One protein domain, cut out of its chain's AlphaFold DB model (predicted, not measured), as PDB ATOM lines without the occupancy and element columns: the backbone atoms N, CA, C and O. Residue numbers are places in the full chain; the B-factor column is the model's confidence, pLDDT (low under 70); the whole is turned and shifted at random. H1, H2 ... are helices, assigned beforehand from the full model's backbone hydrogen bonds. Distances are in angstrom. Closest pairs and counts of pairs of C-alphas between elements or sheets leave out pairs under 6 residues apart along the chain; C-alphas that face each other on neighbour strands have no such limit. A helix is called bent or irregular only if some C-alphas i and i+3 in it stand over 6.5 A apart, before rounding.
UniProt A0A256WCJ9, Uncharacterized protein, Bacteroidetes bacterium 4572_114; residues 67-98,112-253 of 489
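This is residues 67 to 98 and 112 to 253 of the 489 residues of an uncharacterized protein of Bacteroidetes bacterium 4572_114 (UniProt A0A256WCJ9). Five helices, H2 to H6, form an elongated up-and-down bundle, each running against the one before it, with H3 in its core. H1 crosses H3 on one side, and little H7 sits at one end by the start of H5. The printed part has 174 residues with seven named helices, H1 to H7, and no named strand: all helix, compact, radius of gyration of the C-alphas 17.3 A, spans 58 by 33 by 23 A.

H1, residues 70 to 90, touches H3, residues 143 to 159, at a steep tilt of 44 degrees, the same way; C-alphas 81 and 152 are closest, 4.2 A. H2, residues 112 to 139, forms a hairpin with H3, touching with its residues 134 to 138 alone; C-alphas 134 and 146 are closest, 6.1 A. H3 forms another with H4, residues 173 to 192, at 13 degrees; C-alphas 157 and 174 are closest, 5.4 A. H5, residues 199 to 216, touches H3 with residues 201 to 209 alone; C-alphas 144 and 205 are closest, 5.0 A. H6, residues 223 to 236, touches H4; C-alphas 189 and 230 are closest, 5.5 A. H7, residues 241 to 244, touches H5; C-alphas 199 and 243 are closest, 7.2 A. Every O i to N i+4 pair is within hydrogen-bond range in H1, H3, H4 and H5, against 23 of 24 in H2 and 6 of 10 in H6; H7 is too short for one.

H1 begins at C-alpha 70, (136.361, 163.925, 198.407), and spans 30.1 A; H2 spans 40.7 A, H4 28.5 A. H6, 22.5 A, is irregular, only just: C-alphas 226 and 229 are 7.0 A apart. H7 ends at C-alpha 244, (126.844, 180.314, 202.788).

C-alphas 112 and 242 are farthest apart, 58.2 A. Residues 99 to 111 are not printed, a 12.1 A gap. The link H3 to H4 is long. Residues 67, 216 to 223 and 249 to 253 have pLDDT under 70.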
ATOM      1  N   THR A  67     128.740 162.001 205.712       66.94
ATOM      2  CA  THR A  67     128.970 162.979 204.649       66.94
ATOM      3  C   THR A  67     129.943 162.370 203.657       66.94
ATOM      4  O   THR A  67     131.034 161.984 204.083       66.94
ATOM      5  N   VAL A  68     129.557 162.315 202.382       83.00
ATOM      6  CA  VAL A  68     130.438 161.921 201.277       83.00
ATOM      7  C   VAL A  68     131.686 162.798 201.333       83.00
ATOM      8  O   VAL A  68     131.574 164.030 201.390       83.00
ATOM      9  N   ASP A  69     132.860 162.174 201.394       89.38
ATOM     10  CA  ASP A  69     134.135 162.883 201.357       89.38
ATOM     11  C   ASP A  69     134.658 163.034 199.915       89.38
ATOM     12  O   ASP A  69     133.997 162.664 198.947       89.38
ATOM     13  N   ASN A  70     135.824 163.665 199.745       86.69
ATOM     14  CA  ASN A  70     136.361 163.925 198.407       86.69
ATOM     15  C   ASN A  70     136.735 162.641 197.651       86.69
ATOM     16  O   ASN A  70     136.639 162.632 196.425       86.69
ATOM     17  N   ASP A  71     137.206 161.611 198.357       89.19
ATOM     18  CA  ASP A  71     137.648 160.365 197.733       89.19
ATOM     19  C   ASP A  71     136.424 159.531 197.341       89.19
ATOM     20  O   ASP A  71     136.369 159.029 196.218       89.19
ATOM     21  N   ASP A  72     135.407 159.485 198.207       91.12
ATOM     22  CA  ASP A  72     134.114 158.867 197.904       91.12
ATOM     23  C   ASP A  72     133.443 159.548 196.701       91.12
ATOM     24  O   ASP A  72     133.018 158.879 195.762       91.12
ATOM     25  N   PHE A  73     133.408 160.886 196.673       93.50
ATOM     26  CA  PHE A  73     132.833 161.638 195.554       93.50
ATOM     27  C   PHE A  73     133.590 161.409 194.243       93.50
ATOM     28  O   PHE A  73     132.974 161.229 193.197       93.50
ATOM     29  N   ALA A  74     134.926 161.396 194.280       91.81
ATOM     30  CA  ALA A  74     135.718 161.075 193.097       91.81
ATOM     31  C   ALA A  74     135.451 159.642 192.612       91.81
ATOM     32  O   ALA A  74     135.372 159.429 191.406       91.81
ATOM     33  N   GLY A  75     135.261 158.695 193.537       93.12
ATOM     34  CA  GLY A  75     134.864 157.323 193.227       93.12
ATOM     35  C   GLY A  75     133.483 157.228 192.577       93.12
ATOM     36  O   GLY A  75     133.327 156.455 191.639       93.12
ATOM     37  N   LEU A  76     132.510 158.039 193.012       94.06
ATOM     38  CA  LEU A  76     131.201 158.142 192.354       94.06
ATOM     39  C   LEU A  76     131.346 158.650 190.915       94.06
ATOM     40  O   LEU A  76     130.831 158.025 189.996       94.06
ATOM     41  N   VAL A  77     132.101 159.736 190.705       93.94
ATOM     42  CA  VAL A  77     132.320 160.287 189.356       93.94
ATOM     43  C   VAL A  77     133.007 159.268 188.447       93.94
ATOM     44  O   VAL A  77     132.592 159.097 187.310       93.94
ATOM     45  N   GLU A  78     134.064 158.604 188.925       93.75
ATOM     46  CA  GLU A  78     134.810 157.611 188.139       93.75
ATOM     47  C   GLU A  78     133.954 156.367 187.842       93.75
ATOM     48  O   GLU A  78     133.950 155.893 186.710       93.75
ATOM     49  N   GLY A  79     133.177 155.887 188.820       93.12
ATOM     50  CA  GLY A  79     132.284 154.740 188.648       93.12
ATOM     51  C   GLY A  79     131.186 154.991 187.615       93.12
ATOM     52  O   GLY A  79     131.042 154.205 186.681       93.12
ATOM     53  N   SER A  80     130.465 156.108 187.738       94.12
ATOM     54  CA  SER A  80     129.429 156.478 186.769       94.12
ATOM     55  C   SER A  80     130.029 156.822 185.401       94.12
ATOM     56  O   SER A  80     129.403 156.577 184.374       94.12
ATOM     57  N   TYR A  81     131.249 157.372 185.351       94.50
ATOM     58  CA  TYR A  81     131.926 157.685 184.088       94.50
ATOM     59  C   TYR A  81     132.191 156.418 183.279       94.50
ATOM     60  O   TYR A  81     131.858 156.384 182.097       94.50
ATOM     61  N   ASP A  82     132.748 155.384 183.913       95.06
ATOM     62  CA  ASP A  82     133.040 154.113 183.247       95.06
ATOM     63  C   ASP A  82     131.752 153.439 182.738       95.06
ATOM     64  O   ASP A  82     131.751 152.867 181.646       95.06
ATOM     65  N   GLU A  83     130.653 153.534 183.497       93.88
ATOM     66  CA  GLU A  83     129.333 153.038 183.085       93.88
ATOM     67  C   GLU A  83     128.822 153.783 181.846       93.88
ATOM     68  O   GLU A  83     128.594 153.160 180.810       93.88
ATOM     69  N   TYR A  84     128.728 155.115 181.899       93.25
ATOM     70  CA  TYR A  84     128.224 155.906 180.773       93.25
ATOM     71  C   TYR A  84     129.103 155.798 179.529       93.25
ATOM     72  O   TYR A  84     128.576 155.715 178.421       93.25
ATOM     73  N   LEU A  85     130.427 155.770 179.694       95.12
ATOM     74  CA  LEU A  85     131.358 155.582 178.586       95.12
ATOM     75  C   LEU A  85     131.119 154.231 177.906       95.12
ATOM     76  O   LEU A  85     131.010 154.173 176.684       95.12
ATOM     77  N   SER A  86     130.998 153.158 178.694       94.56
ATOM     78  CA  SER A  86     130.749 151.815 178.169       94.56
ATOM     79  C   SER A  86     129.413 151.724 177.437       94.56
ATOM     80  O   SER A  86     129.357 151.099 176.382       94.56
ATOM     81  N   GLU A  87     128.348 152.319 177.976       92.69
ATOM     82  CA  GLU A  87     127.027 152.321 177.336       92.69
ATOM     83  C   GLU A  87     127.062 153.099 176.009       92.69
ATOM     84  O   GLU A  87     126.667 152.560 174.976       92.69
ATOM     85  N   MET A  88     127.638 154.309 175.989       94.19
ATOM     86  CA  MET A  88     127.780 155.116 174.766       94.19
ATOM     87  C   MET A  88     128.602 154.410 173.680       94.19
ATOM     88  O   MET A  88     128.228 154.425 172.510       94.19
ATOM     89  N   GLU A  89     129.722 153.781 174.045       94.31
ATOM     90  CA  GLU A  89     130.574 153.055 173.092       94.31
ATOM     91  C   GLU A  89     129.965 151.721 172.632       94.31
ATOM     92  O   GLU A  89     130.420 151.150 171.638       94.31
ATOM     93  N   SER A  90     128.945 151.219 173.335       91.38
ATOM     94  CA  SER A  90     128.240 149.987 172.970       91.38
ATOM     95  C   SER A  90     127.129 150.180 171.937       91.38
ATOM     96  O   SER A  90     126.679 149.186 171.363       91.38
ATOM     97  N   LEU A  91     126.725 151.430 171.674       89.75
ATOM     98  CA  LEU A  91     125.669 151.767 170.717       89.75
ATOM     99  C   LEU A  91     126.009 151.258 169.316       89.75
ATOM    100  O   LEU A  91     127.091 151.528 168.779       89.75
ATOM    101  N   ASN A  92     125.068 150.540 168.701       85.31
ATOM    102  CA  ASN A  92     125.266 149.954 167.382       85.31
ATOM    103  C   ASN A  92     124.625 150.811 166.285       85.31
ATOM    104  O   ASN A  92     123.577 150.484 165.732       85.31
ATOM    105  N   LEU A  93     125.313 151.887 165.912       85.00
ATOM    106  CA  LEU A  93     124.812 152.846 164.921       85.00
ATOM    107  C   LEU A  93     125.087 152.435 163.459       85.00
ATOM    108  O   LEU A  93     124.675 153.137 162.535       85.00
ATOM    109  N   GLU A  94     125.789 151.315 163.236       80.81
ATOM    110  CA  GLU A  94     126.055 150.752 161.901       80.81
ATOM    111  C   GLU A  94     124.923 149.827 161.424       80.81
ATOM    112  O   GLU A  94     124.620 149.803 160.231       80.81
ATOM    113  N   ASP A  95     124.297 149.080 162.339       82.19
ATOM    114  CA  ASP A  95     123.207 148.139 162.046       82.19
ATOM    115  C   ASP A  95     122.065 148.347 163.052       82.19
ATOM    116  O   ASP A  95     121.932 147.620 164.039       82.19
ATOM    117  N   THR A  96     121.292 149.410 162.820       78.62
ATOM    118  CA  THR A  96     120.199 149.858 163.694       78.62
ATOM    119  C   THR A  96     119.054 148.843 163.752       78.62
ATOM    120  O   THR A  96     118.663 148.272 162.729       78.62
ATOM    121  N   ASP A  97     118.460 148.663 164.933       79.06
ATOM    122  CA  ASP A  97     117.412 147.664 165.171       79.06
ATOM    123  C   ASP A  97     116.041 148.060 164.584       79.06
ATOM    124  O   ASP A  97     115.192 148.687 165.224       79.06
ATOM    125  N   TRP A  98     115.797 147.617 163.351       80.88
ATOM    126  CA  TRP A  98     114.527 147.806 162.646       80.88
ATOM    127  C   TRP A  98     113.315 147.175 163.342       80.88
ATOM    128  O   TRP A  98     112.189 147.624 163.104       80.88
ATOM    129  N   TRP A 112     117.005 156.269 154.881       85.31
ATOM    130  CA  TRP A 112     118.047 157.021 155.591       85.31
ATOM    131  C   TRP A 112     117.491 157.891 156.735       85.31
ATOM    132  O   TRP A 112     118.161 158.099 157.738       85.31
ATOM    133  N   GLU A 113     116.264 158.408 156.603       86.62
ATOM    134  CA  GLU A 113     115.598 159.190 157.656       86.62
ATOM    135  C   GLU A 113     115.132 158.257 158.786       86.62
ATOM    136  O   GLU A 113     115.218 158.605 159.961       86.62
ATOM    137  N   ALA A 114     114.692 157.040 158.452       87.62
ATOM    138  CA  ALA A 114     114.370 156.015 159.437       87.62
ATOM    139  C   ALA A 114     115.618 155.532 160.199       87.62
ATOM    140  O   ALA A 114     115.546 155.401 161.416       87.62
ATOM    141  N   GLU A 115     116.751 155.335 159.519       86.75
ATOM    142  CA  GLU A 115     118.046 154.992 160.136       86.75
ATOM    143  C   GLU A 115     118.508 156.049 161.144       86.75
ATOM    144  O   GLU A 115     118.833 155.715 162.284       86.75
ATOM    145  N   GLN A 116     118.413 157.331 160.779       89.38
ATOM    146  CA  GLN A 116     118.680 158.434 161.706       89.38
ATOM    147  C   GLN A 116     117.760 158.406 162.928       89.38
ATOM    148  O   GLN A 116     118.218 158.575 164.057       89.38
ATOM    149  N   HIS A 117     116.461 158.174 162.731       91.06
ATOM    150  CA  HIS A 117     115.518 158.113 163.846       91.06
ATOM    151  C   HIS A 117     115.737 156.909 164.762       91.06
ATOM    152  O   HIS A 117     115.531 157.039 165.964       91.06
ATOM    153  N   MET A 118     116.151 155.759 164.230       90.31
ATOM    154  CA  MET A 118     116.487 154.594 165.052       90.31
ATOM    155  C   MET A 118     117.736 154.846 165.893       90.31
ATOM    156  O   MET A 118     117.701 154.620 167.097       90.31
ATOM    157  N   ALA A 119     118.796 155.387 165.286       90.75
ATOM    158  CA  ALA A 119     120.010 155.771 166.004       90.75
ATOM    159  C   ALA A 119     119.714 156.770 167.137       90.75
ATOM    160  O   ALA A 119     120.214 156.621 168.251       90.75
ATOM    161  N   GLN A 120     118.863 157.765 166.867       91.88
ATOM    162  CA  GLN A 120     118.402 158.716 167.882       91.88
ATOM    163  C   GLN A 120     117.603 158.026 168.990       91.88
ATOM    164  O   GLN A 120     117.830 158.329 170.150       91.88
ATOM    165  N   GLN A 121     116.718 157.079 168.664       91.19
ATOM    166  CA  GLN A 121     115.953 156.327 169.669       91.19
ATOM    167  C   GLN A 121     116.850 155.498 170.583       91.19
ATOM    168  O   GLN A 121     116.666 155.543 171.793       91.19
ATOM    169  N   GLU A 122     117.842 154.800 170.032       88.88
ATOM    170  CA  GLU A 122     118.794 154.015 170.826       88.88
ATOM    171  C   GLU A 122     119.606 154.918 171.774       88.88
ATOM    172  O   GLU A 122     119.782 154.608 172.952       88.88
ATOM    173  N   ALA A 123     120.031 156.091 171.293       90.44
ATOM    174  CA  ALA A 123     120.699 157.092 172.125       90.44
ATOM    175  C   ALA A 123     119.762 157.722 173.181       90.44
ATOM    176  O   ALA A 123     120.183 157.967 174.315       90.44
ATOM    177  N   ASP A 124     118.498 157.971 172.830       90.31
ATOM    178  CA  ASP A 124     117.482 158.548 173.714       90.31
ATOM    179  C   ASP A 124     117.064 157.566 174.824       90.31
ATOM    180  O   ASP A 124     116.767 157.993 175.940       90.31
ATOM    181  N   GLU A 125     117.082 156.254 174.574       87.19
ATOM    182  CA  GLU A 125     116.802 155.231 175.593       87.19
ATOM    183  C   GLU A 125     117.827 155.262 176.736       87.19
ATOM    184  O   GLU A 125     117.446 155.214 177.913       87.19
ATOM    185  N   LEU A 126     119.116 155.420 176.409       83.88
ATOM    186  CA  LEU A 126     120.169 155.637 177.407       83.88
ATOM    187  C   LEU A 126     119.876 156.897 178.236       83.88
ATOM    188  O   LEU A 126     119.995 156.894 179.465       83.88
ATOM    189  N   PHE A 127     119.443 157.969 177.571       82.38
ATOM    190  CA  PHE A 127     119.109 159.229 178.225       82.38
ATOM    191  C   PHE A 127     117.898 159.119 179.164       82.38
ATOM    192  O   PHE A 127     117.927 159.645 180.282       82.38
ATOM    193  N   ASP A 128     116.837 158.430 178.748       85.81
ATOM    194  CA  ASP A 128     115.622 158.276 179.549       85.81
ATOM    195  C   ASP A 128     115.875 157.451 180.818       85.81
ATOM    196  O   ASP A 128     115.435 157.852 181.902       85.81
ATOM    197  N   TYR A 129     116.663 156.372 180.730       83.62
ATOM    198  CA  TYR A 129     117.082 155.594 181.902       83.62
ATOM    199  C   TYR A 129     117.802 156.469 182.940       83.62
ATOM    200  O   TYR A 129     117.472 156.463 184.132       83.62
ATOM    201  N   MET A 130     118.746 157.292 182.486       79.69
ATOM    202  CA  MET A 130     119.485 158.206 183.356       79.69
ATOM    203  C   MET A 130     118.599 159.274 183.987       79.69
ATOM    204  O   MET A 130     118.764 159.639 185.155       79.69
ATOM    205  N   LYS A 131     117.633 159.784 183.225       82.62
ATOM    206  CA  LYS A 131     116.675 160.767 183.716       82.62
ATOM    207  C   LYS A 131     115.830 160.211 184.849       82.62
ATOM    208  O   LYS A 131     115.649 160.895 185.857       82.62
ATOM    209  N   GLU A 132     115.348 158.980 184.717       83.75
ATOM    210  CA  GLU A 132     114.634 158.290 185.791       83.75
ATOM    211  C   GLU A 132     115.526 158.084 187.023       83.75
ATOM    212  O   GLU A 132     115.090 158.352 188.150       83.75
ATOM    213  N   HIS A 133     116.792 157.701 186.816       85.25
ATOM    214  CA  HIS A 133     117.759 157.546 187.899       85.25
ATOM    215  C   HIS A 133     117.985 158.857 188.667       85.25
ATOM    216  O   HIS A 133     117.811 158.897 189.888       85.25
ATOM    217  N   LEU A 134     118.252 159.962 187.970       83.25
ATOM    218  CA  LEU A 134     118.490 161.265 188.593       83.25
ATOM    219  C   LEU A 134     117.266 161.782 189.358       83.25
ATOM    220  O   LEU A 134     117.413 162.347 190.443       83.25
ATOM    221  N   VAL A 135     116.049 161.557 188.851       79.19
ATOM    222  CA  VAL A 135     114.821 161.880 189.600       79.19
ATOM    223  C   VAL A 135     114.778 161.119 190.919       79.19
ATOM    224  O   VAL A 135     114.448 161.709 191.948       79.19
ATOM    225  N   SER A 136     115.122 159.829 190.901       83.44
ATOM    226  CA  SER A 136     115.140 159.017 192.116       83.44
ATOM    227  C   SER A 136     116.139 159.558 193.143       83.44
ATOM    228  O   SER A 136     115.763 159.729 194.303       83.44
ATOM    229  N   LEU A 137     117.342 159.948 192.705       86.12
ATOM    230  CA  LEU A 137     118.387 160.499 193.571       86.12
ATOM    231  C   LEU A 137     117.986 161.843 194.192       86.12
ATOM    232  O   LEU A 137     118.187 162.054 195.390       86.12
ATOM    233  N   ILE A 138     117.366 162.735 193.411       79.31
ATOM    234  CA  ILE A 138     116.864 164.021 193.918       79.31
ATOM    235  C   ILE A 138     115.756 163.803 194.953       79.31
ATOM    236  O   ILE A 138     115.747 164.476 195.979       79.31
ATOM    237  N   ILE A 139     114.836 162.859 194.722       74.50
ATOM    238  CA  ILE A 139     113.770 162.528 195.686       74.50
ATOM    239  C   ILE A 139     114.353 161.995 197.001       74.50
ATOM    240  O   ILE A 139     113.777 162.224 198.063       74.50
ATOM    241  N   THR A 140     115.482 161.285 196.943       78.44
ATOM    242  CA  THR A 140     116.178 160.759 198.125       78.44
ATOM    243  C   THR A 140     117.167 161.744 198.759       78.44
ATOM    244  O   THR A 140     117.918 161.351 199.650       78.44
ATOM    245  N   ASP A 141     117.174 163.012 198.331       82.69
ATOM    246  CA  ASP A 141     118.119 164.048 198.767       82.69
ATOM    247  C   ASP A 141     119.597 163.623 198.627       82.69
ATOM    248  O   ASP A 141     120.419 163.922 199.501       82.69
ATOM    249  N   ASP A 142     119.942 162.903 197.557       87.81
ATOM    250  CA  ASP A 142     121.320 162.501 197.241       87.81
ATOM    251  C   ASP A 142     121.933 163.425 196.179       87.81
ATOM    252  O   ASP A 142     122.205 163.058 195.035       87.81
ATOM    253  N   THR A 143     122.098 164.691 196.559       90.31
ATOM    254  CA  THR A 143     122.625 165.736 195.676       90.31
ATOM    255  C   THR A 143     124.071 165.515 195.256       90.31
ATOM    256  O   THR A 143     124.474 165.950 194.179       90.31
ATOM    257  N   GLU A 144     124.868 164.873 196.104       92.94
ATOM    258  CA  GLU A 144     126.246 164.507 195.814       92.94
ATOM    259  C   GLU A 144     126.321 163.541 194.629       92.94
ATOM    260  O   GLU A 144     127.020 163.848 193.663       92.94
ATOM    261  N   THR A 145     125.551 162.449 194.646       93.06
ATOM    262  CA  THR A 145     125.513 161.496 193.525       93.06
ATOM    263  C   THR A 145     124.951 162.143 192.260       93.06
ATOM    264  O   THR A 145     125.533 161.989 191.192       93.06
ATOM    265  N   VAL A 146     123.915 162.986 192.373       93.19
ATOM    266  CA  VAL A 146     123.369 163.736 191.222       93.19
ATOM    267  C   VAL A 146     124.447 164.557 190.510       93.19
ATOM    268  O   VAL A 146     124.557 164.526 189.285       93.19
ATOM    269  N   VAL A 147     125.250 165.317 191.259       94.56
ATOM    270  CA  VAL A 147     126.319 166.129 190.660       94.56
ATOM    271  C   VAL A 147     127.451 165.251 190.128       94.56
ATOM    272  O   VAL A 147     128.029 165.590 189.094       94.56
ATOM    273  N   ALA A 148     127.757 164.134 190.792       94.50
ATOM    274  CA  ALA A 148     128.753 163.184 190.313       94.50
ATOM    275  C   ALA A 148     128.349 162.564 188.964       94.50
ATOM    276  O   ALA A 148     129.155 162.572 188.037       94.50
ATOM    277  N   ASP A 149     127.093 162.140 188.818       93.62
ATOM    278  CA  ASP A 149     126.547 161.583 187.576       93.62
ATOM    279  C   ASP A 149     126.538 162.602 186.439       93.62
ATOM    280  O   ASP A 149     126.931 162.299 185.313       93.62
ATOM    281  N   LEU A 150     126.144 163.845 186.729       93.88
ATOM    282  CA  LEU A 150     126.167 164.926 185.743       93.88
ATOM    283  C   LEU A 150     127.591 165.227 185.251       93.88
ATOM    284  O   LEU A 150     127.772 165.583 184.086       93.88
ATOM    285  N   LEU A 151     128.600 165.107 186.120       93.12
ATOM    286  CA  LEU A 151     130.012 165.233 185.747       93.12
ATOM    287  C   LEU A 151     130.496 164.030 184.941       93.12
ATOM    288  O   LEU A 151     131.151 164.204 183.915       93.12
ATOM    289  N   ALA A 152     130.167 162.827 185.395       93.38
ATOM    290  CA  ALA A 152     130.509 161.580 184.735       93.38
ATOM    291  C   ALA A 152     129.984 161.544 183.298       93.38
ATOM    292  O   ALA A 152     130.756 161.313 182.370       93.38
ATOM    293  N   PHE A 153     128.705 161.867 183.100       93.31
ATOM    294  CA  PHE A 153     128.085 161.885 181.779       93.31
ATOM    295  C   PHE A 153     128.711 162.927 180.859       93.31
ATOM    296  O   PHE A 153     128.917 162.662 179.680       93.31
ATOM    297  N   TYR A 154     129.052 164.103 181.392       92.94
ATOM    298  CA  TYR A 154     129.780 165.121 180.639       92.94
ATOM    299  C   TYR A 154     131.119 164.582 180.126       92.94
ATOM    300  O   TYR A 154     131.409 164.677 178.937       92.94
ATOM    301  N   PHE A 155     131.934 163.993 181.008       91.31
ATOM    302  CA  PHE A 155     133.235 163.459 180.610       91.31
ATOM    303  C   PHE A 155     133.093 162.294 179.629       91.31
ATOM    304  O   PHE A 155     133.819 162.266 178.639       91.31
ATOM    305  N   ALA A 156     132.137 161.389 179.853       93.44
ATOM    306  CA  ALA A 156     131.847 160.291 178.935       93.44
ATOM    307  C   ALA A 156     131.439 160.828 177.555       93.44
ATOM    308  O   ALA A 156     132.019 160.436 176.552       93.44
ATOM    309  N   SER A 157     130.547 161.821 177.505       92.81
ATOM    310  CA  SER A 157     130.101 162.446 176.250       92.81
ATOM    311  C   SER A 157     131.255 163.073 175.460       92.81
ATOM    312  O   SER A 157     131.245 163.061 174.232       92.81
ATOM    313  N   VAL A 158     132.260 163.628 176.145       90.81
ATOM    314  CA  VAL A 158     133.441 164.231 175.506       90.81
ATOM    315  C   VAL A 158     134.444 163.177 175.031       90.81
ATOM    316  O   VAL A 158     135.056 163.363 173.981       90.81
ATOM    317  N   GLU A 159     134.643 162.104 175.798       92.12
ATOM    318  CA  GLU A 159     135.720 161.127 175.574       92.12
ATOM    319  C   GLU A 159     135.275 159.865 174.805       92.12
ATOM    320  O   GLU A 159     136.136 159.181 174.252       92.12
ATOM    321  N   ALA A 160     133.969 159.577 174.715       93.81
ATOM    322  CA  ALA A 160     133.436 158.371 174.076       93.81
ATOM    323  C   ALA A 160     133.838 158.247 172.604       93.81
ATOM    324  O   ALA A 160     133.663 159.174 171.807       93.81
ATOM    325  N   ASN A 161     134.324 157.064 172.228       94.19
ATOM    326  CA  ASN A 161     134.640 156.709 170.851       94.19
ATOM    327  C   ASN A 161     133.467 155.961 170.196       94.19
ATOM    328  O   ASN A 161     133.502 154.743 170.015       94.19
ATOM    329  N   ILE A 162     132.429 156.715 169.838       92.50
ATOM    330  CA  ILE A 162     131.188 156.187 169.264       92.50
ATOM    331  C   ILE A 162     131.377 155.928 167.762       92.50
ATOM    332  O   ILE A 162     131.768 156.821 167.008       92.50
ATOM    333  N   ASN A 163     131.097 154.701 167.316       89.88
ATOM    334  CA  ASN A 163     131.183 154.324 165.906       89.88
ATOM    335  C   ASN A 163     129.881 154.672 165.165       89.88
ATOM    336  O   ASN A 163     128.984 153.840 165.076       89.88
ATOM    337  N   ASP A 164     129.805 155.886 164.616       88.06
ATOM    338  CA  ASP A 164     128.701 156.354 163.764       88.06
ATOM    339  C   ASP A 164     129.182 156.554 162.312       88.06
ATOM    340  O   ASP A 164     129.501 157.673 161.906       88.06
ATOM    341  N   PRO A 165     129.326 155.482 161.507       85.81
ATOM    342  CA  PRO A 165     129.916 155.575 160.169       85.81
ATOM    343  C   PRO A 165     129.047 156.333 159.152       85.81
ATOM    344  O   PRO A 165     129.533 156.641 158.058       85.81
ATOM    345  N   TYR A 166     127.780 156.591 159.484       86.81
ATOM    346  CA  TYR A 166     126.792 157.217 158.605       86.81
ATOM    347  C   TYR A 166     126.346 158.606 159.081       86.81
ATOM    348  O   TYR A 166     125.467 159.195 158.451       86.81
ATOM    349  N   ASP A 167     126.969 159.143 160.136       88.00
ATOM    350  CA  ASP A 167     126.626 160.432 160.749       88.00
ATOM    351  C   ASP A 167     125.129 160.506 161.138       88.00
ATOM    352  O   ASP A 167     124.451 161.527 160.960       88.00
ATOM    353  N   ASN A 168     124.581 159.394 161.643       88.12
ATOM    354  CA  ASN A 168     123.168 159.260 161.992       88.12
ATOM    355  C   ASN A 168     122.758 160.173 163.160       88.12
ATOM    356  O   ASN A 168     121.619 160.648 163.206       88.12
ATOM    357  N   LEU A 169     123.687 160.473 164.071       89.25
ATOM    358  CA  LEU A 169     123.495 161.410 165.184       89.25
ATOM    359  C   LEU A 169     123.888 162.860 164.837       89.25
ATOM    360  O   LEU A 169     123.915 163.731 165.709       89.25
ATOM    361  N   GLY A 170     124.144 163.151 163.558       86.12
ATOM    362  CA  GLY A 170     124.498 164.478 163.054       86.12
ATOM    363  C   GLY A 170     126.005 164.677 162.887       86.12
ATOM    364  O   GLY A 170     126.749 163.724 162.701       86.12
ATOM    365  N   ASP A 171     126.464 165.934 162.947       84.56
ATOM    366  CA  ASP A 171     127.866 166.298 162.659       84.56
ATOM    367  C   ASP A 171     128.886 165.595 163.582       84.56
ATOM    368  O   ASP A 171     130.053 165.436 163.214       84.56
ATOM    369  N   SER A 172     128.471 165.214 164.796       90.50
ATOM    370  CA  SER A 172     129.206 164.282 165.652       90.50
ATOM    371  C   SER A 172     128.292 163.630 166.690       90.50
ATOM    372  O   SER A 172     127.494 164.307 167.343       90.50
ATOM    373  N   ALA A 173     128.478 162.328 166.922       91.94
ATOM    374  CA  ALA A 173     127.783 161.597 167.982       91.94
ATOM    375  C   ALA A 173     128.035 162.218 169.368       91.94
ATOM    376  O   ALA A 173     127.100 162.473 170.121       91.94
ATOM    377  N   ASN A 174     129.284 162.584 169.682       92.69
ATOM    378  CA  ASN A 174     129.616 163.306 170.916       92.69
ATOM    379  C   ASN A 174     128.853 164.638 171.029       92.69
ATOM    380  O   ASN A 174     128.448 165.024 172.120       92.69
ATOM    381  N   GLY A 175     128.627 165.342 169.912       91.75
ATOM    382  CA  GLY A 175     127.819 166.561 169.875       91.75
ATOM    383  C   GLY A 175     126.370 166.313 170.296       91.75
ATOM    384  O   GLY A 175     125.837 167.078 171.099       91.75
ATOM    385  N   TYR A 176     125.779 165.208 169.832       93.62
ATOM    386  CA  TYR A 176     124.443 164.765 170.237       93.62
ATOM    387  C   TYR A 176     124.364 164.506 171.751       93.62
ATOM    388  O   TYR A 176     123.531 165.098 172.441       93.62
ATOM    389  N   PHE A 177     125.293 163.716 172.303       93.19
ATOM    390  CA  PHE A 177     125.356 163.445 173.748       93.19
ATOM    391  C   PHE A 177     125.626 164.701 174.584       93.19
ATOM    392  O   PHE A 177     125.046 164.869 175.656       93.19
ATOM    393  N   MET A 178     126.426 165.639 174.078       91.94
ATOM    394  CA  MET A 178     126.652 166.931 174.728       91.94
ATOM    395  C   MET A 178     125.399 167.815 174.765       91.94
ATOM    396  O   MET A 178     125.193 168.552 175.734       91.94
ATOM    397  N   ASP A 179     124.548 167.763 173.742       91.75
ATOM    398  CA  ASP A 179     123.263 168.464 173.755       91.75
ATOM    399  C   ASP A 179     122.258 167.787 174.698       91.75
ATOM    400  O   ASP A 179     121.559 168.483 175.445       91.75
ATOM    401  N   MET A 180     122.266 166.453 174.775       91.31
ATOM    402  CA  MET A 180     121.521 165.718 175.801       91.31
ATOM    403  C   MET A 180     122.004 166.062 177.216       91.31
ATOM    404  O   MET A 180     121.184 166.341 178.089       91.31
ATOM    405  N   HIS A 181     123.320 166.154 177.445       91.94
ATOM    406  CA  HIS A 181     123.891 166.563 178.733       91.94
ATOM    407  C   HIS A 181     123.402 167.946 179.168       91.94
ATOM    408  O   HIS A 181     123.003 168.114 180.319       91.94
ATOM    409  N   LYS A 182     123.358 168.929 178.257       91.25
ATOM    410  CA  LYS A 182     122.774 170.252 178.556       91.25
ATOM    411  C   LYS A 182     121.321 170.124 179.003       91.25
ATOM    412  O   LYS A 182     120.948 170.704 180.020       91.25
ATOM    413  N   GLY A 183     120.527 169.327 178.285       88.94
ATOM    414  CA  GLY A 183     119.150 169.017 178.671       88.94
ATOM    415  C   GLY A 183     119.057 168.368 180.056       88.94
ATOM    416  O   GLY A 183     118.151 168.686 180.827       88.94
ATOM    417  N   PHE A 184     120.019 167.511 180.405       86.44
ATOM    418  CA  PHE A 184     120.098 166.852 181.706       86.44
ATOM    419  C   PHE A 184     120.422 167.829 182.839       86.44
ATOM    420  O   PHE A 184     119.758 167.822 183.876       86.44
ATOM    421  N   VAL A 185     121.389 168.722 182.617       91.62
ATOM    422  CA  VAL A 185     121.741 169.794 183.554       91.62
ATOM    423  C   VAL A 185     120.551 170.728 183.777       91.62
ATOM    424  O   VAL A 185     120.222 171.021 184.927       91.62
ATOM    425  N   ASP A 186     119.865 171.154 182.714       91.38
ATOM    426  CA  ASP A 186     118.678 172.014 182.811       91.38
ATOM    427  C   ASP A 186     117.542 171.330 183.588       91.38
ATOM    428  O   ASP A 186     116.903 171.945 184.448       91.38
ATOM    429  N   TYR A 187     117.324 170.037 183.339       89.06
ATOM    430  CA  TYR A 187     116.344 169.245 184.074       89.06
ATOM    431  C   TYR A 187     116.703 169.128 185.564       89.06
ATOM    432  O   TYR A 187     115.849 169.351 186.426       89.06
ATOM    433  N   ALA A 188     117.966 168.841 185.886       90.56
ATOM    434  CA  ALA A 188     118.445 168.772 187.263       90.56
ATOM    435  C   ALA A 188     118.305 170.121 187.986       90.56
ATOM    436  O   ALA A 188     117.843 170.155 189.126       90.56
ATOM    437  N   ILE A 189     118.623 171.238 187.317       92.62
ATOM    438  CA  ILE A 189     118.420 172.602 187.837       92.62
ATOM    439  C   ILE A 189     116.957 172.819 188.233       92.62
ATOM    440  O   ILE A 189     116.691 173.303 189.338       92.62
ATOM    441  N   GLU A 190     116.008 172.457 187.363       90.94
ATOM    442  CA  GLU A 190     114.575 172.592 187.644       90.94
ATOM    443  C   GLU A 190     114.176 171.794 188.892       90.94
ATOM    444  O   GLU A 190     113.483 172.320 189.765       90.94
ATOM    445  N   LYS A 191     114.628 170.538 188.994       88.31
ATOM    446  CA  LYS A 191     114.258 169.638 190.096       88.31
ATOM    447  C   LYS A 191     114.910 170.006 191.422       88.31
ATOM    448  O   LYS A 191     114.219 170.011 192.437       88.31
ATOM    449  N   ILE A 192     116.186 170.383 191.420       89.50
ATOM    450  CA  ILE A 192     116.887 170.861 192.620       89.50
ATOM    451  C   ILE A 192     116.209 172.123 193.160       89.50
ATOM    452  O   ILE A 192     115.968 172.213 194.357       89.50
ATOM    453  N   SER A 193     115.818 173.053 192.283       87.44
ATOM    454  CA  SER A 193     115.213 174.334 192.688       87.44
ATOM    455  C   SER A 193     113.856 174.204 193.396       87.44
ATOM    456  O   SER A 193     113.378 175.177 193.977       87.44
ATOM    457  N   ILE A 194     113.202 173.039 193.316       84.75
ATOM    458  CA  ILE A 194     111.917 172.760 193.980       84.75
ATOM    459  C   ILE A 194     112.027 171.707 195.090       84.75
ATOM    460  O   ILE A 194     111.050 171.485 195.809       84.75
ATOM    461  N   ALA A 195     113.171 171.033 195.207       84.31
ATOM    462  CA  ALA A 195     113.408 170.008 196.211       84.31
ATOM    463  C   ALA A 195     113.743 170.642 197.570       84.31
ATOM    464  O   ALA A 195     114.334 171.715 197.651       84.31
ATOM    465  N   SER A 196     113.363 169.967 198.655       83.81
ATOM    466  CA  SER A 196     113.621 170.422 200.025       83.81
ATOM    467  C   SER A 196     114.883 169.756 200.572       83.81
ATOM    468  O   SER A 196     114.799 168.901 201.451       83.81
ATOM    469  N   ILE A 197     116.045 170.152 200.058       86.19
ATOM    470  CA  ILE A 197     117.333 169.549 200.420       86.19
ATOM    471  C   ILE A 197     117.959 170.314 201.591       86.19
ATOM    472  O   ILE A 197     117.954 171.541 201.626       86.19
ATOM    473  N   ALA A 198     118.547 169.601 202.553       87.44
ATOM    474  CA  ALA A 198     119.216 170.234 203.687       87.44
ATOM    475  C   ALA A 198     120.441 171.072 203.258       87.44
ATOM    476  O   ALA A 198     121.350 170.553 202.605       87.44
ATOM    477  N   ASP A 199     120.542 172.318 203.743       88.88
ATOM    478  CA  ASP A 199     121.664 173.248 203.498       88.88
ATOM    479  C   ASP A 199     123.046 172.591 203.595       88.88
ATOM    480  O   ASP A 199     123.930 172.824 202.770       88.88
ATOM    481  N   ARG A 200     123.253 171.743 204.615       86.94
ATOM    482  CA  ARG A 200     124.535 171.063 204.843       86.94
ATOM    483  C   ARG A 200     124.941 170.184 203.657       86.94
ATOM    484  O   ARG A 200     126.131 170.173 203.340       86.94
ATOM    485  N   LYS A 201     123.993 169.474 203.037       88.75
ATOM    486  CA  LYS A 201     124.235 168.625 201.861       88.75
ATOM    487  C   LYS A 201     124.567 169.483 200.650       88.75
ATOM    488  O   LYS A 201     125.652 169.341 200.109       88.75
ATOM    489  N   LEU A 202     123.745 170.492 200.349       90.94
ATOM    490  CA  LEU A 202     123.995 171.442 199.252       90.94
ATOM    491  C   LEU A 202     125.396 172.067 199.333       90.94
ATOM    492  O   LEU A 202     126.143 172.117 198.356       90.94
ATOM    493  N   ILE A 203     125.787 172.501 200.531       89.25
ATOM    494  CA  ILE A 203     127.119 173.046 200.790       89.25
ATOM    495  C   ILE A 203     128.192 171.987 200.573       89.25
ATOM    496  O   ILE A 203     129.220 172.298 199.982       89.25
ATOM    497  N   ASN A 204     127.994 170.764 201.066       89.62
ATOM    498  CA  ASN A 204     128.934 169.667 200.856       89.62
ATOM    499  C   ASN A 204     129.113 169.373 199.361       89.62
ATOM    500  O   ASN A 204     130.241 169.411 198.878       89.62
ATOM    501  N   THR A 205     128.024 169.221 198.611       92.75
ATOM    502  CA  THR A 205     128.016 169.002 197.161       92.75
ATOM    503  C   THR A 205     128.807 170.073 196.408       92.75
ATOM    504  O   THR A 205     129.692 169.751 195.616       92.75
ATOM    505  N   ILE A 206     128.565 171.359 196.697       92.19
ATOM    506  CA  ILE A 206     129.316 172.464 196.081       92.19
ATOM    507  C   ILE A 206     130.816 172.338 196.392       92.19
ATOM    508  O   ILE A 206     131.658 172.507 195.510       92.19
ATOM    509  N   LYS A 207     131.183 172.022 197.643       89.81
ATOM    510  CA  LYS A 207     132.591 171.844 198.037       89.81
ATOM    511  C   LYS A 207     133.247 170.681 197.300       89.81
ATOM    512  O   LYS A 207     134.370 170.846 196.823       89.81
ATOM    513  N   LEU A 208     132.564 169.543 197.218       91.06
ATOM    514  CA  LEU A 208     133.034 168.344 196.527       91.06
ATOM    515  C   LEU A 208     133.275 168.632 195.043       91.06
ATOM    516  O   LEU A 208     134.372 168.367 194.554       91.06
ATOM    517  N   PHE A 209     132.330 169.301 194.372       91.31
ATOM    518  CA  PHE A 209     132.483 169.751 192.986       91.31
ATOM    519  C   PHE A 209     133.765 170.576 192.796       91.31
ATOM    520  O   PHE A 209     134.619 170.250 191.971       91.31
ATOM    521  N   PHE A 210     133.948 171.631 193.598       87.31
ATOM    522  CA  PHE A 210     135.119 172.505 193.480       87.31
ATOM    523  C   PHE A 210     136.437 171.773 193.780       87.31
ATOM    524  O   PHE A 210     137.445 172.006 193.106       87.31
ATOM    525  N   ASN A 211     136.442 170.877 194.770       86.50
ATOM    526  CA  ASN A 211     137.617 170.085 195.129       86.50
ATOM    527  C   ASN A 211     137.990 169.075 194.039       86.50
ATOM    528  O   ASN A 211     139.180 168.905 193.759       86.50
ATOM    529  N   TYR A 212     137.002 168.441 193.406       87.44
ATOM    530  CA  TYR A 212     137.221 167.496 192.314       87.44
ATOM    531  C   TYR A 212     137.995 168.162 191.167       87.44
ATOM    532  O   TYR A 212     139.063 167.689 190.772       87.44
ATOM    533  N   PHE A 213     137.560 169.343 190.720       82.62
ATOM    534  CA  PHE A 213     138.264 170.070 189.658       82.62
ATOM    535  C   PHE A 213     139.659 170.548 190.061       82.62
ATOM    536  O   PHE A 213     140.587 170.477 189.257       82.62
ATOM    537  N   HIS A 214     139.841 170.986 191.310       78.88
ATOM    538  CA  HIS A 214     141.156 171.414 191.787       78.88
ATOM    539  C   HIS A 214     142.163 170.252 191.839       78.88
ATOM    540  O   HIS A 214     143.356 170.451 191.600       78.88
ATOM    541  N   THR A 215     141.709 169.050 192.188       76.44
ATOM    542  CA  THR A 215     142.593 167.900 192.425       76.44
ATOM    543  C   THR A 215     142.852 167.082 191.164       76.44
ATOM    544  O   THR A 215     143.984 166.643 190.963       76.44
ATOM    545  N   LYS A 216     141.841 166.889 190.309       68.69
ATOM    546  CA  LYS A 216     141.889 165.914 189.207       68.69
ATOM    547  C   LYS A 216     142.026 166.523 187.808       68.69
ATOM    548  O   LYS A 216     142.551 165.848 186.928       68.69
ATOM    549  N   LYS A 217     141.593 167.769 187.569       64.38
ATOM    550  CA  LYS A 217     141.446 168.329 186.204       64.38
ATOM    551  C   LYS A 217     141.938 169.785 186.099       64.38
ATOM    552  O   LYS A 217     141.243 170.643 185.565       64.38
ATOM    553  N   ASN A 218     143.159 170.048 186.580       57.56
ATOM    554  CA  ASN A 218     143.794 171.378 186.699       57.56
ATOM    555  C   ASN A 218     143.873 172.231 185.400       57.56
ATOM    556  O   ASN A 218     144.308 173.376 185.486       57.56
ATOM    557  N   ASP A 219     143.445 171.720 184.237       55.88
ATOM    558  CA  ASP A 219     143.581 172.375 182.927       55.88
ATOM    559  C   ASP A 219     142.288 172.408 182.062       55.88
ATOM    560  O   ASP A 219     142.317 172.967 180.970       55.88
ATOM    561  N   CYS A 220     141.134 171.893 182.525       58.53
ATOM    562  CA  CYS A 220     139.890 171.798 181.719       58.53
ATOM    563  C   CYS A 220     138.774 172.768 182.163       58.53
ATOM    564  O   CYS A 220     137.603 172.409 182.208       58.53
ATOM    565  N   PHE A 221     139.118 173.999 182.548       63.69
ATOM    566  CA  PHE A 221     138.152 174.921 183.161       63.69
ATOM    567  C   PHE A 221     137.283 175.724 182.169       63.69
ATOM    568  O   PHE A 221     136.330 176.373 182.594       63.69
ATOM    569  N   GLU A 222     137.588 175.746 180.869       61.19
ATOM    570  CA  GLU A 222     136.759 176.492 179.903       61.19
ATOM    571  C   GLU A 222     135.426 175.782 179.621       61.19
ATOM    572  O   GLU A 222     134.389 176.445 179.541       61.19
ATOM    573  N   ASP A 223     135.420 174.449 179.609       69.62
ATOM    574  CA  ASP A 223     134.228 173.674 179.257       69.62
ATOM    575  C   ASP A 223     133.269 173.434 180.438       69.62
ATOM    576  O   ASP A 223     132.097 173.112 180.257       69.62
ATOM    577  N   ILE A 224     133.712 173.683 181.676       78.88
ATOM    578  CA  ILE A 224     132.883 173.478 182.878       78.88
ATOM    579  C   ILE A 224     131.880 174.606 183.121       78.88
ATOM    580  O   ILE A 224     131.054 174.498 184.029       78.88
ATOM    581  N   LYS A 225     131.910 175.684 182.320       84.88
ATOM    582  CA  LYS A 225     130.927 176.776 182.412       84.88
ATOM    583  C   LYS A 225     129.488 176.259 182.270       84.88
ATOM    584  O   LYS A 225     128.573 176.849 182.840       84.88
ATOM    585  N   ILE A 226     129.292 175.131 181.583       87.12
ATOM    586  CA  ILE A 226     128.003 174.433 181.483       87.12
ATOM    587  C   ILE A 226     127.368 174.139 182.856       87.12
ATOM    588  O   ILE A 226     126.151 174.199 182.998       87.12
ATOM    589  N   PHE A 227     128.179 173.930 183.898       91.19
ATOM    590  CA  PHE A 227     127.710 173.661 185.260       91.19
ATOM    591  C   PHE A 227     127.398 174.923 186.075       91.19
ATOM    592  O   PHE A 227     126.923 174.816 187.204       91.19
ATOM    593  N   GLU A 228     127.628 176.131 185.549       91.62
ATOM    594  CA  GLU A 228     127.373 177.365 186.301       91.62
ATOM    595  C   GLU A 228     125.901 177.493 186.725       91.62
ATOM    596  O   GLU A 228     125.613 177.903 187.850       91.62
ATOM    597  N   GLY A 229     124.970 177.090 185.853       94.12
ATOM    598  CA  GLY A 229     123.539 177.063 186.169       94.12
ATOM    599  C   GLY A 229     123.210 176.118 187.328       94.12
ATOM    600  O   GLY A 229     122.448 176.486 188.220       94.12
ATOM    601  N   LEU A 230     123.842 174.942 187.359       94.56
ATOM    602  CA  LEU A 230     123.680 173.950 188.422       94.56
ATOM    603  C   LEU A 230     124.211 174.472 189.758       94.56
ATOM    604  O   LEU A 230     123.523 174.403 190.773       94.56
ATOM    605  N   LEU A 231     125.407 175.066 189.755       93.44
ATOM    606  CA  LEU A 231     125.994 175.670 190.952       93.44
ATOM    607  C   LEU A 231     125.139 176.822 191.493       93.44
ATOM    608  O   LEU A 231     125.003 176.969 192.707       93.44
ATOM    609  N   LEU A 232     124.544 177.630 190.611       94.06
ATOM    610  CA  LEU A 232     123.588 178.667 190.996       94.06
ATOM    611  C   LEU A 232     122.311 178.080 191.600       94.06
ATOM    612  O   LEU A 232     121.823 178.619 192.591       94.06
ATOM    613  N   ALA A 233     121.778 176.993 191.037       94.75
ATOM    614  CA  ALA A 233     120.599 176.313 191.571       94.75
ATOM    615  C   ALA A 233     120.862 175.772 192.983       94.75
ATOM    616  O   ALA A 233     120.094 176.056 193.902       94.75
ATOM    617  N   LEU A 234     121.997 175.093 193.184       94.00
ATOM    618  CA  LEU A 234     122.431 174.619 194.500       94.00
ATOM    619  C   LEU A 234     122.605 175.784 195.482       94.00
ATOM    620  O   LEU A 234     122.081 175.737 196.590       94.00
ATOM    621  N   LEU A 235     123.292 176.857 195.069       93.12
ATOM    622  CA  LEU A 235     123.505 178.032 195.915       93.12
ATOM    623  C   LEU A 235     122.189 178.705 196.302       93.12
ATOM    624  O   LEU A 235     122.053 179.123 197.443       93.12
ATOM    625  N   ASN A 236     121.241 178.848 195.378       92.50
ATOM    626  CA  ASN A 236     119.959 179.505 195.643       92.50
ATOM    627  C   ASN A 236     118.999 178.639 196.468       92.50
ATOM    628  O   ASN A 236     118.071 179.190 197.049       92.50
ATOM    629  N   SER A 237     119.237 177.327 196.536       91.38
ATOM    630  CA  SER A 237     118.444 176.390 197.341       91.38
ATOM    631  C   SER A 237     118.890 176.329 198.809       91.38
ATOM    632  O   SER A 237     118.231 175.687 199.613       91.38
ATOM    633  N   ILE A 238     120.004 176.982 199.170       91.06
ATOM    634  CA  ILE A 238     120.445 177.111 200.568       91.06
ATOM    635  C   ILE A 238     119.601 178.192 201.246       91.06
ATOM    636  O   ILE A 238     119.652 179.351 200.825       91.06
ATOM    637  N   ASP A 239     118.894 177.864 202.321       87.31
ATOM    638  CA  ASP A 239     117.989 178.803 202.993       87.31
ATOM    639  C   ASP A 239     118.742 179.812 203.879       87.31
ATOM    640  O   ASP A 239     118.427 181.003 203.878       87.31
ATOM    641  N   ASP A 240     119.762 179.367 204.622       84.75
ATOM    642  CA  ASP A 240     120.458 180.203 205.606       84.75
ATOM    643  C   ASP A 240     121.720 180.879 205.030       84.75
ATOM    644  O   ASP A 240     122.722 180.236 204.702       84.75
ATOM    645  N   ASP A 241     121.718 182.214 204.974       81.88
ATOM    646  CA  ASP A 241     122.874 183.015 204.546       81.88
ATOM    647  C   ASP A 241     124.113 182.829 205.450       81.88
ATOM    648  O   ASP A 241     125.249 183.037 205.009       81.88
ATOM    649  N   GLU A 242     123.951 182.418 206.714       79.81
ATOM    650  CA  GLU A 242     125.091 182.108 207.583       79.81
ATOM    651  C   GLU A 242     125.835 180.855 207.125       79.81
ATOM    652  O   GLU A 242     127.071 180.815 207.186       79.81
ATOM    653  N   ASN A 243     125.104 179.873 206.600       80.88
ATOM    654  CA  ASN A 243     125.662 178.632 206.082       80.88
ATOM    655  C   ASN A 243     126.489 178.873 204.799       80.88
ATOM    656  O   ASN A 243     127.518 178.224 204.576       80.88
ATOM    657  N   VAL A 244     126.133 179.895 204.012       83.06
ATOM    658  CA  VAL A 244     126.844 180.314 202.788       83.06
ATOM    659  C   VAL A 244     128.264 180.829 203.067       83.06
ATOM    660  O   VAL A 244     129.159 180.662 202.233       83.06
ATOM    661  N   LYS A 245     128.534 181.382 204.262       77.62
ATOM    662  CA  LYS A 245     129.870 181.891 204.654       77.62
ATOM    663  C   LYS A 245     130.973 180.835 204.521       77.62
ATOM    664  O   LYS A 245     132.130 181.178 204.293       77.62
ATOM    665  N   GLY A 246     130.630 179.550 204.631       72.88
ATOM    666  CA  GLY A 246     131.576 178.447 204.462       72.88
ATOM    667  C   GLY A 246     132.104 178.265 203.033       72.88
ATOM    668  O   GLY A 246     133.144 177.631 202.862       72.88
ATOM    669  N   LEU A 247     131.426 178.812 202.016       81.25
ATOM    670  CA  LEU A 247     131.761 178.608 200.601       81.25
ATOM    671  C   LEU A 247     132.831 179.580 200.080       81.25
ATOM    672  O   LEU A 247     133.593 179.214 199.185       81.25
ATOM    673  N   SER A 248     132.973 180.771 200.677       70.81
ATOM    674  CA  SER A 248     133.911 181.809 200.205       70.81
ATOM    675  C   SER A 248     135.384 181.383 200.239       70.81
ATOM    676  O   SER A 248     136.210 181.933 199.517       70.81
ATOM    677  N   ASN A 249     135.727 180.409 201.089       63.62
ATOM    678  CA  ASN A 249     137.096 179.915 201.263       63.62
ATOM    679  C   ASN A 249     137.436 178.720 200.358       63.62
ATOM    680  O   ASN A 249     138.600 178.317 200.298       63.62
ATOM    681  N   ILE A 250     136.439 178.125 199.700       63.56
ATOM    682  CA  ILE A 250     136.562 176.818 199.030       63.56
ATOM    683  C   ILE A 250     136.640 176.977 197.514       63.56
ATOM    684  O   ILE A 250     137.292 176.196 196.827       63.56
ATOM    685  N   THR A 251     136.103 178.078 196.998       60.38
ATOM    686  CA  THR A 251     136.182 178.473 195.595       60.38
ATOM    687  C   THR A 251     137.570 179.048 195.275       60.38
ATOM    688  O   THR A 251     137.719 180.236 194.998       60.38
ATOM    689  N   LYS A 252     138.627 178.229 195.343       64.75
ATOM    690  CA  LYS A 252     139.961 178.602 194.825       64.75
ATOM    691  C   LYS A 252     140.013 178.646 193.291       64.75
ATOM    692  O   LYS A 252     141.034 179.047 192.740       64.75
ATOM    693  N   ILE A 253     138.936 178.237 192.616       65.00
ATOM    694  CA  ILE A 253     138.793 178.359 191.164       65.00
ATOM    695  C   ILE A 253     138.797 179.838 190.773       65.00
ATOM    696  O   ILE A 253     138.208 180.683 191.451       65.00
TER     697      ILE A 253